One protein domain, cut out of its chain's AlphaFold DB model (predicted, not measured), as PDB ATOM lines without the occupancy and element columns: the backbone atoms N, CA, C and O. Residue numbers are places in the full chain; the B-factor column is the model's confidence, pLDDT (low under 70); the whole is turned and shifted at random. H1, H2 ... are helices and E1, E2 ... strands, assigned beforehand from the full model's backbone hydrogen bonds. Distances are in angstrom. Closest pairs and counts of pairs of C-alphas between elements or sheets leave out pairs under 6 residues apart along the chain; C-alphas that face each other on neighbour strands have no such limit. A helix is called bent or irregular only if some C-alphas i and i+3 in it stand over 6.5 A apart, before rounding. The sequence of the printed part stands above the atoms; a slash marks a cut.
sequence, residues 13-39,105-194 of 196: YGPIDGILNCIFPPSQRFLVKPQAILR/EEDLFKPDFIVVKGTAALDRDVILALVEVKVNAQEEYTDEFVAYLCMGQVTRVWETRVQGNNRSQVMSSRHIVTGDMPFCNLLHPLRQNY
ATOM      1  N   TYR A  13     120.811 128.001  92.687       83.62
ATOM      2  CA  TYR A  13     119.569 127.400  93.186       83.62
ATOM      3  C   TYR A  13     119.658 125.881  93.294       83.62
ATOM      4  O   TYR A  13     119.178 125.321  94.271       83.62
ATOM      5  N   GLY A  14     120.323 125.216  92.345       83.44
ATOM      6  CA  GLY A  14     120.519 123.765  92.392       83.44
ATOM      7  C   GLY A  14     121.310 123.316  93.628       83.44
ATOM      8  O   GLY A  14     120.806 122.503  94.404       83.44
ATOM      9  N   PRO A  15     122.528 123.846  93.856       81.12
ATOM     10  CA  PRO A  15     123.303 123.535  95.056       81.12
ATOM     11  C   PRO A  15     122.575 123.859  96.368       81.12
ATOM     12  O   PRO A  15     122.610 123.049  97.293       81.12
ATOM     13  N   ILE A  16     121.899 125.010  96.451       80.38
ATOM     14  CA  ILE A  16     121.172 125.422  97.660       80.38
ATOM     15  C   ILE A  16     119.985 124.493  97.922       80.38
ATOM     16  O   ILE A  16     119.846 124.005  99.040       80.38
ATOM     17  N   ASP A  17     119.184 124.182  96.902       86.81
ATOM     18  CA  ASP A  17     118.079 123.226  97.015       86.81
ATOM     19  C   ASP A  17     118.579 121.848  97.471       86.81
ATOM     20  O   ASP A  17     118.010 121.246  98.381       86.81
ATOM     21  N   GLY A  18     119.702 121.376  96.921       82.62
ATOM     22  CA  GLY A  18     120.346 120.133  97.351       82.62
ATOM     23  C   GLY A  18     120.741 120.147  98.831       82.62
ATOM     24  O   GLY A  18     120.381 119.233  99.571       82.62
ATOM     25  N   ILE A  19     121.423 121.202  99.289       80.62
ATOM     26  CA  ILE A  19     121.819 121.362 100.699       80.62
ATOM     27  C   ILE A  19     120.586 121.407 101.608       80.62
ATOM     28  O   ILE A  19     120.546 120.717 102.630       80.62
ATOM     29  N   LEU A  20     119.568 122.190 101.240       83.81
ATOM     30  CA  LEU A  20     118.339 122.309 102.018       83.81
ATOM     31  C   LEU A  20     117.609 120.967 102.108       83.81
ATOM     32  O   LEU A  20     117.206 120.595 103.203       83.81
ATOM     33  N   ASN A  21     117.506 120.200 101.023       87.19
ATOM     34  CA  ASN A  21     116.894 118.867 101.050       87.19
ATOM     35  C   ASN A  21     117.735 117.829 101.817       87.19
ATOM     36  O   ASN A  21     117.176 116.878 102.361       87.19
ATOM     37  N   CYS A  22     119.059 117.998 101.921       80.62
ATOM     38  CA  CYS A  22     119.892 117.171 102.799       80.62
ATOM     39  C   CYS A  22     119.640 117.463 104.287       80.62
ATOM     40  O   CYS A  22     119.593 116.535 105.093       80.62
ATOM     41  N   ILE A  23     119.484 118.738 104.656       81.75
ATOM     42  CA  ILE A  23     119.223 119.165 106.042       81.75
ATOM     43  C   ILE A  23     117.761 118.895 106.432       81.75
ATOM     44  O   ILE A  23     117.478 118.494 107.561       81.75
ATOM     45  N   PHE A  24     116.838 119.090 105.490       85.75
ATOM     46  CA  PHE A  24     115.392 118.992 105.652       85.75
ATOM     47  C   PHE A  24     114.815 117.936 104.699       85.75
ATOM     48  O   PHE A  24     114.158 118.272 103.711       85.75
ATOM     49  N   PRO A  25     115.045 116.641 104.969       87.75
ATOM     50  CA  PRO A  25     114.665 115.592 104.040       87.75
ATOM     51  C   PRO A  25     113.136 115.438 103.942       87.75
ATOM     52  O   PRO A  25     112.450 115.398 104.974       87.75
ATOM     53  N   PRO A  26     112.583 115.227 102.731       92.06
ATOM     54  CA  PRO A  26     111.151 114.991 102.543       92.06
ATOM     55  C   PRO A  26     110.599 113.804 103.342       92.06
ATOM     56  O   PRO A  26     109.447 113.823 103.777       92.06
ATOM     57  N   SER A  27     111.427 112.790 103.620       92.50
ATOM     58  CA  SER A  27     111.062 111.633 104.453       92.50
ATOM     59  C   SER A  27     110.668 112.010 105.888       92.50
ATOM     60  O   SER A  27     109.933 111.271 106.539       92.50
ATOM     61  N   GLN A  28     111.098 113.179 106.369       91.69
ATOM     62  CA  GLN A  28     110.738 113.738 107.674       91.69
ATOM     63  C   GLN A  28     109.615 114.787 107.585       91.69
ATOM     64  O   GLN A  28     109.374 115.520 108.546       91.69
ATOM     65  N   ARG A  29     108.889 114.817 106.456       91.19
ATOM     66  CA  ARG A  29     107.788 115.750 106.155       91.19
ATOM     67  C   ARG A  29     108.231 117.205 106.033       91.19
ATOM     68  O   ARG A  29     107.462 118.112 106.347       91.19
ATOM     69  N   PHE A  30     109.460 117.436 105.589       92.75
ATOM     70  CA  PHE A  30     109.881 118.766 105.177       92.75
ATOM     71  C   PHE A  30     109.603 118.992 103.692       92.75
ATOM     72  O   PHE A  30     109.625 118.059 102.892       92.75
ATOM     73  N   LEU A  31     109.348 120.245 103.340       94.06
ATOM     74  CA  LEU A  31     109.196 120.711 101.975       94.06
ATOM     75  C   LEU A  31     110.107 121.918 101.781       94.06
ATOM     76  O   LEU A  31     109.962 122.924 102.478       94.06
ATOM     77  N   VAL A  32     111.016 121.818 100.817       92.69
ATOM     78  CA  VAL A  32     111.770 122.955 100.293       92.69
ATOM     79  C   VAL A  32     111.034 123.448  99.055       92.69
ATOM     80  O   VAL A  32     110.714 122.659  98.165       92.69
ATOM     81  N   LYS A  33     110.714 124.740  99.007       92.06
ATOM     82  CA  LYS A  33     110.057 125.347  97.850       92.06
ATOM     83  C   LYS A  33     110.852 126.569  97.381       92.06
ATOM     84  O   LYS A  33     110.912 127.548  98.128       92.06
ATOM     85  N   PRO A  34     111.428 126.536  96.165       89.69
ATOM     86  CA  PRO A  34     112.066 127.705  95.575       89.69
ATOM     87  C   PRO A  34     111.023 128.760  95.176       89.69
ATOM     88  O   PRO A  34     109.880 128.423  94.852       89.69
ATOM     89  N   GLN A  35     111.433 130.028  95.197       83.12
ATOM     90  CA  GLN A  35     110.668 131.216  94.805       83.12
ATOM     91  C   GLN A  35     109.264 131.244  95.414       83.12
ATOM     92  O   GLN A  35     108.244 131.412  94.732       83.12
ATOM     93  N   ALA A  36     109.182 131.001  96.720       78.44
ATOM     94  CA  ALA A  36     107.893 130.967  97.378       78.44
ATOM     95  C   ALA A  36     107.298 132.373  97.428       78.44
ATOM     96  O   ALA A  36     107.938 133.325  97.848       78.44
ATOM     97  N   ILE A  37     106.042 132.500  97.017       76.38
ATOM     98  CA  ILE A  37     105.294 133.744  97.166       76.38
ATOM     99  C   ILE A  37     104.561 133.670  98.501       76.38
ATOM    100  O   ILE A  37     103.643 132.858  98.649       76.38
ATOM    101  N   LEU A  38     104.969 134.497  99.463       70.62
ATOM    102  CA  LEU A  38     104.275 134.650 100.732       70.62
ATOM    103  C   LEU A  38     103.289 135.805 100.633       70.62
ATOM    104  O   LEU A  38     103.647 136.940 100.334       70.62
ATOM    105  N   ARG A  39     102.024 135.486 100.890       72.75
ATOM    106  CA  ARG A  39     100.953 136.468 101.006       72.75
ATOM    107  C   ARG A  39     100.673 136.649 102.493       72.75
ATOM    108  O   ARG A  39     100.528 135.628 103.172       72.75
ATOM    109  N   GLU A 105     101.298 145.006  94.822       62.41
ATOM    110  CA  GLU A 105     100.983 144.216  96.015       62.41
ATOM    111  C   GLU A 105     101.919 144.723  97.127       62.41
ATOM    112  O   GLU A 105     103.052 144.257  97.232       62.41
ATOM    113  N   GLU A 106     101.472 145.715  97.912       57.50
ATOM    114  CA  GLU A 106     102.304 146.458  98.888       57.50
ATOM    115  C   GLU A 106     102.965 145.580  99.973       57.50
ATOM    116  O   GLU A 106     103.920 146.010 100.612       57.50
ATOM    117  N   ASP A 107     102.548 144.318 100.110       59.97
ATOM    118  CA  ASP A 107     103.026 143.393 101.145       59.97
ATOM    119  C   ASP A 107     103.518 142.037 100.598       59.97
ATOM    120  O   ASP A 107     103.548 141.031 101.313       59.97
ATOM    121  N   LEU A 108     103.862 141.957  99.309       65.12
ATOM    122  CA  LEU A 108     104.278 140.691  98.705       65.12
ATOM    123  C   LEU A 108     105.743 140.370  99.023       65.12
ATOM    124  O   LEU A 108     106.659 140.866  98.371       65.12
ATOM    125  N   PHE A 109     105.968 139.476  99.986       69.56
ATOM    126  CA  PHE A 109     107.305 138.972 100.294       69.56
ATOM    127  C   PHE A 109     107.608 137.707  99.476       69.56
ATOM    128  O   PHE A 109     106.845 136.736  99.493       69.56
ATOM    129  N   LYS A 110     108.725 137.709  98.742       79.88
ATOM    130  CA  LYS A 110     109.148 136.600  97.872       79.88
ATOM    131  C   LYS A 110     110.545 136.116  98.259       79.88
ATOM    132  O   LYS A 110     111.506 136.601  97.677       79.88
ATOM    133  N   PRO A 111     110.671 135.201  99.233       82.50
ATOM    134  CA  PRO A 111     111.946 134.551  99.493       82.50
ATOM    135  C   PRO A 111     112.376 133.664  98.316       82.50
ATOM    136  O   PRO A 111     111.543 132.992  97.691       82.50
ATOM    137  N   ASP A 112     113.684 133.567  98.096       84.38
ATOM    138  CA  ASP A 112     114.255 132.632  97.118       84.38
ATOM    139  C   ASP A 112     113.994 131.169  97.476       84.38
ATOM    140  O   ASP A 112     113.750 130.358  96.585       84.38
ATOM    141  N   PHE A 113     113.976 130.818  98.765       88.56
ATOM    142  CA  PHE A 113     113.483 129.526  99.235       88.56
ATOM    143  C   PHE A 113     112.684 129.658 100.522       88.56
ATOM    144  O   PHE A 113     112.982 130.459 101.407       88.56
ATOM    145  N   ILE A 114     111.710 128.773 100.678       88.19
ATOM    146  CA  ILE A 114     111.060 128.510 101.957       88.19
ATOM    147  C   ILE A 114     111.264 127.050 102.335       88.19
ATOM    148  O   ILE A 114     111.175 126.159 101.486       88.19
ATOM    149  N   VAL A 115     111.510 126.805 103.619       86.62
ATOM    150  CA  VAL A 115     111.468 125.459 104.188       86.62
ATOM    151  C   VAL A 115     110.285 125.382 105.127       86.62
ATOM    152  O   VAL A 115     110.146 126.187 106.052       86.62
ATOM    153  N   VAL A 116     109.440 124.391 104.890       88.62
ATOM    154  CA  VAL A 116     108.192 124.182 105.608       88.62
ATOM    155  C   VAL A 116     108.181 122.776 106.190       88.62
ATOM    156  O   VAL A 116     108.593 121.823 105.532       88.62
ATOM    157  N   LYS A 117     107.703 122.624 107.424       90.00
ATOM    158  CA  LYS A 117     107.397 121.322 108.014       90.00
ATOM    159  C   LYS A 117     105.906 121.057 107.895       90.00
ATOM    160  O   LYS A 117     105.103 121.725 108.549       90.00
ATOM    161  N   GLY A 118     105.567 120.057 107.092       88.69
ATOM    162  CA  GLY A 118     104.206 119.576 106.939       88.69
ATOM    163  C   GLY A 118     103.671 119.024 108.257       88.69
ATOM    164  O   GLY A 118     104.329 118.215 108.925       88.69
ATOM    165  N   THR A 119     102.468 119.440 108.638       86.69
ATOM    166  CA  THR A 119     101.768 118.854 109.792       86.69
ATOM    167  C   THR A 119     100.811 117.753 109.354       86.69
ATOM    168  O   THR A 119     100.411 117.672 108.197       86.69
ATOM    169  N   ALA A 120     100.407 116.884 110.285       87.69
ATOM    170  CA  ALA A 120      99.405 115.857 109.983       87.69
ATOM    171  C   ALA A 120      98.038 116.453 109.583       87.69
ATOM    172  O   ALA A 120      97.241 115.762 108.959       87.69
ATOM    173  N   ALA A 121      97.778 117.713 109.943       84.00
ATOM    174  CA  ALA A 121      96.531 118.411 109.657       84.00
ATOM    175  C   ALA A 121      96.482 119.034 108.245       84.00
ATOM    176  O   ALA A 121      95.408 119.436 107.812       84.00
ATOM    177  N   LEU A 122      97.608 119.068 107.511       81.06
ATOM    178  CA  LEU A 122      97.754 119.624 106.148       81.06
ATOM    179  C   LEU A 122      97.396 121.118 105.984       81.06
ATOM    180  O   LEU A 122      97.471 121.645 104.879       81.06
ATOM    181  N   ASP A 123      97.010 121.801 107.060       79.62
ATOM    182  CA  ASP A 123      96.581 123.204 107.074       79.62
ATOM    183  C   ASP A 123      97.377 124.071 108.067       79.62
ATOM    184  O   ASP A 123      97.209 125.287 108.119       79.62
ATOM    185  N   ARG A 124      98.255 123.451 108.864       79.44
ATOM    186  CA  ARG A 124      99.043 124.097 109.931       79.44
ATOM    187  C   ARG A 124     100.536 123.945 109.718       79.44
ATOM    188  O   ARG A 124     101.302 123.766 110.663       79.44
ATOM    189  N   ASP A 125     100.933 123.963 108.462       83.12
ATOM    190  CA  ASP A 125     102.322 123.825 108.075       83.12
ATOM    191  C   ASP A 125     103.181 124.929 108.702       83.12
ATOM    192  O   ASP A 125     102.810 126.102 108.741       83.12
ATOM    193  N   VAL A 126     104.332 124.533 109.246       80.00
ATOM    194  CA  VAL A 126     105.195 125.430 110.018       80.00
ATOM    195  C   VAL A 126     106.350 125.874 109.142       80.00
ATOM    196  O   VAL A 126     107.164 125.051 108.722       80.00
ATOM    197  N   ILE A 127     106.450 127.175 108.887       80.44
ATOM    198  CA  ILE A 127     107.617 127.756 108.224       80.44
ATOM    199  C   ILE A 127     108.806 127.655 109.182       80.44
ATOM    200  O   ILE A 127     108.753 128.155 110.304       80.44
ATOM    201  N   LEU A 128     109.871 126.992 108.739       76.69
ATOM    202  CA  LEU A 128     111.113 126.811 109.495       76.69
ATOM    203  C   LEU A 128     112.272 127.633 108.950       76.69
ATOM    204  O   LEU A 128     113.213 127.909 109.685       76.69
ATOM    205  N   ALA A 129     112.235 127.972 107.663       77.62
ATOM    206  CA  ALA A 129     113.262 128.775 107.021       77.62
ATOM    207  C   ALA A 129     112.660 129.682 105.965       77.62
ATOM    208  O   ALA A 129     111.784 129.263 105.210       77.62
ATOM    209  N   LEU A 130     113.228 130.877 105.862       79.06
ATOM    210  CA  LEU A 130     113.140 131.736 104.694       79.06
ATOM    211  C   LEU A 130     114.580 131.984 104.285       79.06
ATOM    212  O   LEU A 130     115.332 132.525 105.088       79.06
ATOM    213  N   VAL A 131     114.963 131.539 103.099       80.69
ATOM    214  CA  VAL A 131     116.316 131.706 102.577       80.69
ATOM    215  C   VAL A 131     116.239 132.694 101.437       80.69
ATOM    216  O   VAL A 131     115.417 132.549 100.539       80.69
ATOM    217  N   GLU A 132     117.123 133.673 101.489       78.44
ATOM    218  CA  GLU A 132     117.322 134.642 100.430       78.44
ATOM    219  C   GLU A 132     118.757 134.519  99.947       78.44
ATOM    220  O   GLU A 132     119.681 134.387 100.751       78.44
ATOM    221  N   VAL A 133     118.944 134.540  98.638       74.88
ATOM    222  CA  VAL A 133     120.228 134.383  97.974       74.88
ATOM    223  C   VAL A 133     120.585 135.725  97.361       74.88
ATOM    224  O   VAL A 133     120.134 136.094  96.280       74.88
ATOM    225  N   LYS A 134     121.425 136.482  98.064       71.75
ATOM    226  CA  LYS A 134     121.961 137.738  97.540       71.75
ATOM    227  C   LYS A 134     123.288 137.490  96.844       71.75
ATOM    228  O   LYS A 134     124.187 136.884  97.420       71.75
ATOM    229  N   VAL A 135     123.393 137.992  95.619       65.50
ATOM    230  CA  VAL A 135     124.667 138.168  94.922       65.50
ATOM    231  C   VAL A 135     125.117 139.593  95.224       65.50
ATOM    232  O   VAL A 135     124.338 140.528  95.034       65.50
ATOM    233  N   ASN A 136     126.320 139.767  95.766       55.78
ATOM    234  CA  ASN A 136     126.821 141.094  96.103       55.78
ATOM    235  C   ASN A 136     126.967 141.926  94.818       55.78
ATOM    236  O   ASN A 136     127.640 141.506  93.882       55.78
ATOM    237  N   ALA A 137     126.295 143.076  94.750       47.62
ATOM    238  CA  ALA A 137     126.229 143.893  93.535       47.62
ATOM    239  C   ALA A 137     127.383 144.906  93.415       47.62
ATOM    240  O   ALA A 137     127.529 145.529  92.367       47.62
ATOM    241  N   GLN A 138     128.177 145.103  94.475       47.28
ATOM    242  CA  GLN A 138     129.247 146.110  94.492       47.28
ATOM    243  C   GLN A 138     130.626 145.598  94.065       47.28
ATOM    244  O   GLN A 138     131.499 146.417  93.796       47.28
ATOM    245  N   GLU A 139     130.823 144.291  93.940       41.38
ATOM    246  CA  GLU A 139     132.088 143.723  93.478       41.38
ATOM    247  C   GLU A 139     131.789 142.653  92.431       41.38
ATOM    248  O   GLU A 139     130.999 141.737  92.668       41.38
ATOM    249  N   GLU A 140     132.388 142.799  91.246       41.47
ATOM    250  CA  GLU A 140     132.411 141.763  90.216       41.47
ATOM    251  C   GLU A 140     132.795 140.424  90.863       41.47
ATOM    252  O   GLU A 140     133.934 140.218  91.269       41.47
ATOM    253  N   TYR A 141     131.821 139.517  90.966       41.78
ATOM    254  CA  TYR A 141     132.004 138.132  91.398       41.78
ATOM    255  C   TYR A 141     132.660 137.934  92.776       41.78
ATOM    256  O   TYR A 141     133.634 137.190  92.898       41.78
ATOM    257  N   THR A 142     132.090 138.478  93.856       41.50
ATOM    258  CA  THR A 142     132.340 137.839  95.159       41.50
ATOM    259  C   THR A 142     131.532 136.552  95.232       41.50
ATOM    260  O   THR A 142     130.301 136.575  95.293       41.50
ATOM    261  N   ASP A 143     132.254 135.438  95.232       51.06
ATOM    262  CA  ASP A 143     131.846 134.064  95.523       51.06
ATOM    263  C   ASP A 143     131.253 133.913  96.945       51.06
ATOM    264  O   ASP A 143     131.579 132.989  97.675       51.06
ATOM    265  N   GLU A 144     130.416 134.828  97.422       51.25
ATOM    266  CA  GLU A 144     129.917 134.842  98.797       51.25
ATOM    267  C   GLU A 144     128.404 135.043  98.807       51.25
ATOM    268  O   GLU A 144     127.870 135.897  98.099       51.25
ATOM    269  N   PHE A 145     127.702 134.243  99.613       59.56
ATOM    270  CA  PHE A 145     126.275 134.432  99.859       59.56
ATOM    271  C   PHE A 145     125.955 134.304 101.348       59.56
ATOM    272  O   PHE A 145     126.564 133.519 102.088       59.56
ATOM    273  N   VAL A 146     124.957 135.078 101.773       58.06
ATOM    274  CA  VAL A 146     124.420 135.063 103.134       58.06
ATOM    275  C   VAL A 146     123.099 134.312 103.109       58.06
ATOM    276  O   VAL A 146     122.166 134.741 102.441       58.06
ATOM    277  N   ALA A 147     123.011 133.219 103.862       62.88
ATOM    278  CA  ALA A 147     121.759 132.509 104.095       62.88
ATOM    279  C   ALA A 147     121.338 132.684 105.554       62.88
ATOM    280  O   ALA A 147     122.150 132.580 106.476       62.88
ATOM    281  N   TYR A 148     120.050 132.909 105.779       65.75
ATOM    282  CA  TYR A 148     119.470 132.928 107.114       65.75
ATOM    283  C   TYR A 148     118.423 131.822 107.259       65.75
ATOM    284  O   TYR A 148     117.697 131.490 106.330       65.75
ATOM    285  N   LEU A 149     118.375 131.215 108.442       62.97
ATOM    286  CA  LEU A 149     117.396 130.209 108.839       62.97
ATOM    287  C   LEU A 149     116.721 130.686 110.122       62.97
ATOM    288  O   LEU A 149     117.358 130.768 111.170       62.97
ATOM    289  N   CYS A 150     115.426 130.978 110.049       61.31
ATOM    290  CA  CYS A 150     114.632 131.445 111.184       61.31
ATOM    291  C   CYS A 150     113.936 130.275 111.893       61.31
ATOM    292  O   CYS A 150     112.817 129.921 111.534       61.31
ATOM    293  N   MET A 151     114.552 129.703 112.932       56.16
ATOM    294  CA  MET A 151     113.942 128.633 113.734       56.16
ATOM    295  C   MET A 151     113.313 129.193 115.014       56.16
ATOM    296  O   MET A 151     113.961 129.285 116.059       56.16
ATOM    297  N   GLY A 152     112.028 129.542 114.963       69.12
ATOM    298  CA  GLY A 152     111.308 130.036 116.141       69.12
ATOM    299  C   GLY A 152     111.899 131.352 116.657       69.12
ATOM    300  O   GLY A 152     111.940 132.328 115.917       69.12
ATOM    301  N   GLN A 153     112.363 131.380 117.912       73.56
ATOM    302  CA  GLN A 153     112.967 132.571 118.534       73.56
ATOM    303  C   GLN A 153     114.440 132.794 118.180       73.56
ATOM    304  O   GLN A 153     115.008 133.790 118.617       73.56
ATOM    305  N   VAL A 154     115.076 131.895 117.424       71.12
ATOM    306  CA  VAL A 154     116.482 132.053 117.040       71.12
ATOM    307  C   VAL A 154     116.629 131.967 115.525       71.12
ATOM    308  O   VAL A 154     116.327 130.948 114.902       71.12
ATOM    309  N   THR A 155     117.173 133.022 114.937       73.12
ATOM    310  CA  THR A 155     117.658 133.045 113.563       73.12
ATOM    311  C   THR A 155     119.132 132.675 113.552       73.12
ATOM    312  O   THR A 155     119.962 133.318 114.194       73.12
ATOM    313  N   ARG A 156     119.487 131.636 112.801       72.50
ATOM    314  CA  ARG A 156     120.881 131.314 112.503       72.50
ATOM    315  C   ARG A 156     121.238 131.930 111.164       72.50
ATOM    316  O   ARG A 156     120.561 131.682 110.172       72.50
ATOM    317  N   VAL A 157     122.280 132.742 111.151       71.25
ATOM    318  CA  VAL A 157     122.823 133.333 109.930       71.25
ATOM    319  C   VAL A 157     124.122 132.618 109.626       71.25
ATOM    320  O   VAL A 157     124.976 132.518 110.511       71.25
ATOM    321  N   TRP A 158     124.257 132.127 108.401       69.69
ATOM    322  CA  TRP A 158     125.519 131.622 107.886       69.69
ATOM    323  C   TRP A 158     126.020 132.534 106.791       69.69
ATOM    324  O   TRP A 158     125.301 132.888 105.856       69.69
ATOM    325  N   GLU A 159     127.285 132.871 106.924       67.31
ATOM    326  CA  GLU A 159     128.056 133.511 105.884       67.31
ATOM    327  C   GLU A 159     128.869 132.421 105.210       67.31
ATOM    328  O   GLU A 159     129.574 131.652 105.876       67.31
ATOM    329  N   THR A 160     128.714 132.296 103.901       63.62
ATOM    330  CA  THR A 160     129.364 131.233 103.142       63.62
ATOM    331  C   THR A 160     130.182 131.822 102.011       63.62
ATOM    332  O   THR A 160     129.777 132.803 101.393       63.62
ATOM    333  N   ARG A 161     131.328 131.196 101.748       66.00
ATOM    334  CA  ARG A 161     132.196 131.483 100.612       66.00
ATOM    335  C   ARG A 161     132.236 130.260  99.703       66.00
ATOM    336  O   ARG A 161     132.494 129.145 100.155       66.00
ATOM    337  N   VAL A 162     131.971 130.457  98.425       55.75
ATOM    338  CA  VAL A 162     132.169 129.498  97.346       55.75
ATOM    339  C   VAL A 162     133.672 129.426  97.052       55.75
ATOM    340  O   VAL A 162     134.367 130.432  96.985       55.75
ATOM    341  N   GLN A 163     134.210 128.217  96.938       63.06
ATOM    342  CA  GLN A 163     135.619 127.954  96.639       63.06
ATOM    343  C   GLN A 163     135.735 127.127  95.362       63.06
ATOM    344  O   GLN A 163     136.170 125.975  95.403       63.06
ATOM    345  N   GLY A 164     135.311 127.693  94.225       56.81
ATOM    346  CA  GLY A 164     135.311 126.999  92.934       56.81
ATOM    347  C   GLY A 164     134.588 125.636  92.951       56.81
ATOM    348  O   GLY A 164     134.060 125.190  93.968       56.81
ATOM    349  N   ASN A 165     134.520 124.953  91.803       57.38
ATOM    350  CA  ASN A 165     133.981 123.584  91.657       57.38
ATOM    351  C   ASN A 165     132.690 123.274  92.455       57.38
ATOM    352  O   ASN A 165     132.540 122.168  92.978       57.38
ATOM    353  N   ASN A 166     131.766 124.234  92.573       52.06
ATOM    354  CA  ASN A 166     130.524 124.105  93.349       52.06
ATOM    355  C   ASN A 166     130.720 123.699  94.824       52.06
ATOM    356  O   ASN A 166     129.836 123.081  95.418       52.06
ATOM    357  N   ARG A 167     131.867 124.017  95.434       52.00
ATOM    358  CA  ARG A 167     132.093 123.815  96.868       52.00
ATOM    359  C   ARG A 167     131.802 125.107  97.610       52.00
ATOM    360  O   ARG A 167     132.392 126.133  97.301       52.00
ATOM    361  N   SER A 168     130.926 125.049  98.602       57.94
ATOM    362  CA  SER A 168     130.706 126.137  99.552       57.94
ATOM    363  C   SER A 168     131.327 125.781 100.901       57.94
ATOM    364  O   SER A 168     131.213 124.653 101.385       57.94
ATOM    365  N   GLN A 169     132.006 126.749 101.510       68.94
ATOM    366  CA  GLN A 169     132.502 126.678 102.875       68.94
ATOM    367  C   GLN A 169     131.732 127.685 103.728       68.94
ATOM    368  O   GLN A 169     131.636 128.863 103.388       68.94
ATOM    369  N   VAL A 170     131.194 127.226 104.858       69.44
ATOM    370  CA  VAL A 170     130.647 128.122 105.880       69.44
ATOM    371  C   VAL A 170     131.817 128.852 106.529       69.44
ATOM    372  O   VAL A 170     132.653 128.221 107.174       69.44
ATOM    373  N   MET A 171     131.881 130.166 106.340       74.12
ATOM    374  CA  MET A 171     132.928 131.012 106.903       74.12
ATOM    375  C   MET A 171     132.619 131.389 108.343       74.12
ATOM    376  O   MET A 171     133.482 131.310 109.216       74.12
ATOM    377  N   SER A 172     131.373 131.776 108.595       74.88
ATOM    378  CA  SER A 172     130.921 132.173 109.917       74.88
ATOM    379  C   SER A 172     129.482 131.722 110.148       74.88
ATOM    380  O   SER A 172     128.698 131.518 109.216       74.88
ATOM    381  N   SER A 173     129.130 131.520 111.417       77.69
ATOM    382  CA  SER A 173     127.740 131.332 111.817       77.69
ATOM    383  C   SER A 173     127.466 132.147 113.065       77.69
ATOM    384  O   SER A 173     128.255 132.096 114.011       77.69
ATOM    385  N   ARG A 174     126.341 132.857 113.091       78.44
ATOM    386  CA  ARG A 174     125.882 133.585 114.277       78.44
ATOM    387  C   ARG A 174     124.429 133.273 114.587       78.44
ATOM    388  O   ARG A 174     123.629 133.022 113.686       78.44
ATOM    389  N   HIS A 175     124.107 133.280 115.875       81.25
ATOM    390  CA  HIS A 175     122.739 133.214 116.369       81.25
ATOM    391  C   HIS A 175     122.250 134.624 116.661       81.25
ATOM    392  O   HIS A 175     122.965 135.418 117.265       81.25
ATOM    393  N   ILE A 176     121.039 134.917 116.221       74.69
ATOM    394  CA  ILE A 176     120.343 136.175 116.454       74.69
ATOM    395  C   ILE A 176     118.970 135.826 117.021       74.69
ATOM    396  O   ILE A 176     118.387 134.825 116.604       74.69
ATOM    397  N   VAL A 177     118.445 136.601 117.970       74.75
ATOM    398  CA  VAL A 177     117.078 136.371 118.449       74.75
ATOM    399  C   VAL A 177     116.115 136.859 117.368       74.75
ATOM    400  O   VAL A 177     116.165 138.009 116.941       74.75
ATOM    401  N   THR A 178     115.240 135.981 116.886       73.12
ATOM    402  CA  THR A 178     114.268 136.317 115.842       73.12
ATOM    403  C   THR A 178     113.400 137.484 116.304       73.12
ATOM    404  O   THR A 178     112.766 137.415 117.357       73.12
ATOM    405  N   GLY A 179     113.343 138.544 115.497       64.56
ATOM    406  CA  GLY A 179     112.576 139.754 115.800       64.56
ATOM    407  C   GLY A 179     113.301 140.784 116.673       64.56
ATOM    408  O   GLY A 179     112.739 141.851 116.907       64.56
ATOM    409  N   ASP A 180     114.529 140.516 117.132       73.25
ATOM    410  CA  ASP A 180     115.336 141.522 117.826       73.25
ATOM    411  C   ASP A 180     115.857 142.615 116.868       73.25
ATOM    412  O   ASP A 180     115.686 142.549 115.645       73.25
ATOM    413  N   MET A 181     116.485 143.659 117.418       72.25
ATOM    414  CA  MET A 181     117.053 144.725 116.590       72.25
ATOM    415  C   MET A 181     118.169 144.243 115.657       72.25
ATOM    416  O   MET A 181     118.132 144.624 114.492       72.25
ATOM    417  N   PRO A 182     119.145 143.421 116.082       69.81
ATOM    418  CA  PRO A 182     120.092 142.794 115.159       69.81
ATOM    419  C   PRO A 182     119.444 142.042 113.981       69.81
ATOM    420  O   PRO A 182     119.918 142.168 112.854       69.81
ATOM    421  N   PHE A 183     118.349 141.316 114.203       67.44
ATOM    422  CA  PHE A 183     117.559 140.641 113.175       67.44
ATOM    423  C   PHE A 183     116.892 141.661 112.253       67.44
ATOM    424  O   PHE A 183     117.055 141.592 111.038       67.44
ATOM    425  N   CYS A 184     116.203 142.656 112.812       62.81
ATOM    426  CA  CYS A 184     115.569 143.720 112.032       62.81
ATOM    427  C   CYS A 184     116.593 144.518 111.207       62.81
ATOM    428  O   CYS A 184     116.333 144.837 110.050       62.81
ATOM    429  N   ASN A 185     117.772 144.788 111.768       68.62
ATOM    430  CA  ASN A 185     118.881 145.467 111.103       68.62
ATOM    431  C   ASN A 185     119.501 144.604 110.003       68.62
ATOM    432  O   ASN A 185     119.889 145.144 108.976       68.62
ATOM    433  N   LEU A 186     119.563 143.278 110.177       64.50
ATOM    434  CA  LEU A 186     119.958 142.354 109.109       64.50
ATOM    435  C   LEU A 186     118.983 142.439 107.924       64.50
ATOM    436  O   LEU A 186     119.401 142.399 106.771       64.50
ATOM    437  N   LEU A 187     117.688 142.589 108.213       57.97
ATOM    438  CA  LEU A 187     116.648 142.739 107.196       57.97
ATOM    439  C   LEU A 187     116.558 144.161 106.617       57.97
ATOM    440  O   LEU A 187     115.989 144.347 105.544       57.97
ATOM    441  N   HIS A 188     117.100 145.178 107.288       53.78
ATOM    442  CA  HIS A 188     116.934 146.578 106.894       53.78
ATOM    443  C   HIS A 188     117.569 146.911 105.524       53.78
ATOM    444  O   HIS A 188     116.863 147.465 104.680       53.78
ATOM    445  N   PRO A 189     118.819 146.505 105.209       49.94
ATOM    446  CA  PRO A 189     119.370 146.627 103.856       49.94
ATOM    447  C   PRO A 189     118.566 145.857 102.797       49.94
ATOM    448  O   PRO A 189     118.480 146.300 101.654       49.94
ATOM    449  N   LEU A 190     117.924 144.737 103.168       43.16
ATOM    450  CA  LEU A 190     117.059 143.972 102.258       43.16
ATOM    451  C   LEU A 190     115.790 144.753 101.885       43.16
ATOM    452  O   LEU A 190     115.301 144.617 100.767       43.16
ATOM    453  N   ARG A 191     115.280 145.599 102.793       45.12
ATOM    454  CA  ARG A 191     114.162 146.515 102.507       45.12
ATOM    455  C   ARG A 191     114.582 147.709 101.651       45.12
ATOM    456  O   ARG A 191     113.755 148.219 100.913       45.12
ATOM    457  N   GLN A 192     115.830 148.168 101.743       40.53
ATOM    458  CA  GLN A 192     116.271 149.372 101.024       40.53
ATOM    459  C   GLN A 192     116.784 149.092  99.604       40.53
ATOM    460  O   GLN A 192     116.565 149.912  98.722       40.53
ATOM    461  N   ASN A 193     117.397 147.931  99.351       33.88
ATOM    462  CA  ASN A 193     118.035 147.638  98.057       33.88
ATOM    463  C   ASN A 193     117.127 146.951  97.017       33.88
ATOM    464  O   ASN A 193     117.591 146.651  95.924       33.88
ATOM    465  N   TYR A 194     115.856 146.684  97.338       37.53
ATOM    466  CA  TYR A 194     114.913 145.975  96.448       37.53
ATOM    467  C   TYR A 194     113.579 146.706  96.234       37.53
ATOM    468  O   TYR A 194     112.638 146.126  95.699       37.53
TER     469      TYR A 194
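This is residues 13 to 39 and 105 to 194 of the 196 residues of an uncharacterized protein of Sparassis crispa (UniProt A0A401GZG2). Two small three-stranded sheets meet where E3 comes beside E4; H1 covers one face of the first sheet, while H2 only grazes the twisted second. The links E2 to E3 and E3 to E4 reach the opposite ends of the longest axis. You have 117 printed residues with two named helices and six named strands, in the order H1, E1 to E6, H2 along the chain; helices hold 23 and strands 43 of the 66 residues in named elements, a mixed class, and both sheets, E1-E2-E3 and E4-E5-E6, are antiparallel. The whole is compact, radius of gyration of the C-alphas 14.9 A, spanning 46 by 35 by 28 A.

Start at H1, residues 13 to 23: it is on the sheet of E1, 30 to 34, E2, 113 to 117, and E3, 126 to 131, at a height over the sheet of 9.3 A, making two layers, a helix on one face of a sheet. Its Asn 21 and Val 32 of E1 are their closest C-alphas, 6.6 A. Look for N 31 and O 116, 2.8 A, and in the hairpin E2 and E3 for N 115 and O 129, 2.9 A. The closest C-alphas of E3 and E4, residues 144 to 151, are those of Ala 129 and Leu 149, 4.7 A. E4, E5, 154 to 162, and E6, 168 to 177, form a meander, each strand the antiparallel neighbour of the one before; find N 149 and O 156, 2.8 A, and N 157 and O 174, 2.9 A. H2, residues 181 to 192, only grazes that sheet; its closest C-alphas to E6 are Phe 183 and Ile 176, 6.2 A. Each O i to N i+4 pair of H1 is within hydrogen-bond range, against 6 of 8 in H2.

Find C-alpha 13 at (119.569, 127.400, 93.186); H1 runs 15.3 A. E5 spans 25.3 A and E6 25.4 A, bending by 61 degrees at residue 171. H2, 16.3 A, ends at C-alpha 192, (116.271, 149.372, 101.024), and is only just irregular: C-alphas 186 and 189 are 6.8 A apart.

The C-alphas farthest apart, Ala 121 and Glu 140, are 47.0 A apart. Residues 40 to 104 are not printed; C-alphas 39 and 105 are 9.2 A apart. The link E3 to E4 is long. Confidence is under 70 in 50 residues, among them 135 to 152 and 182 to 194.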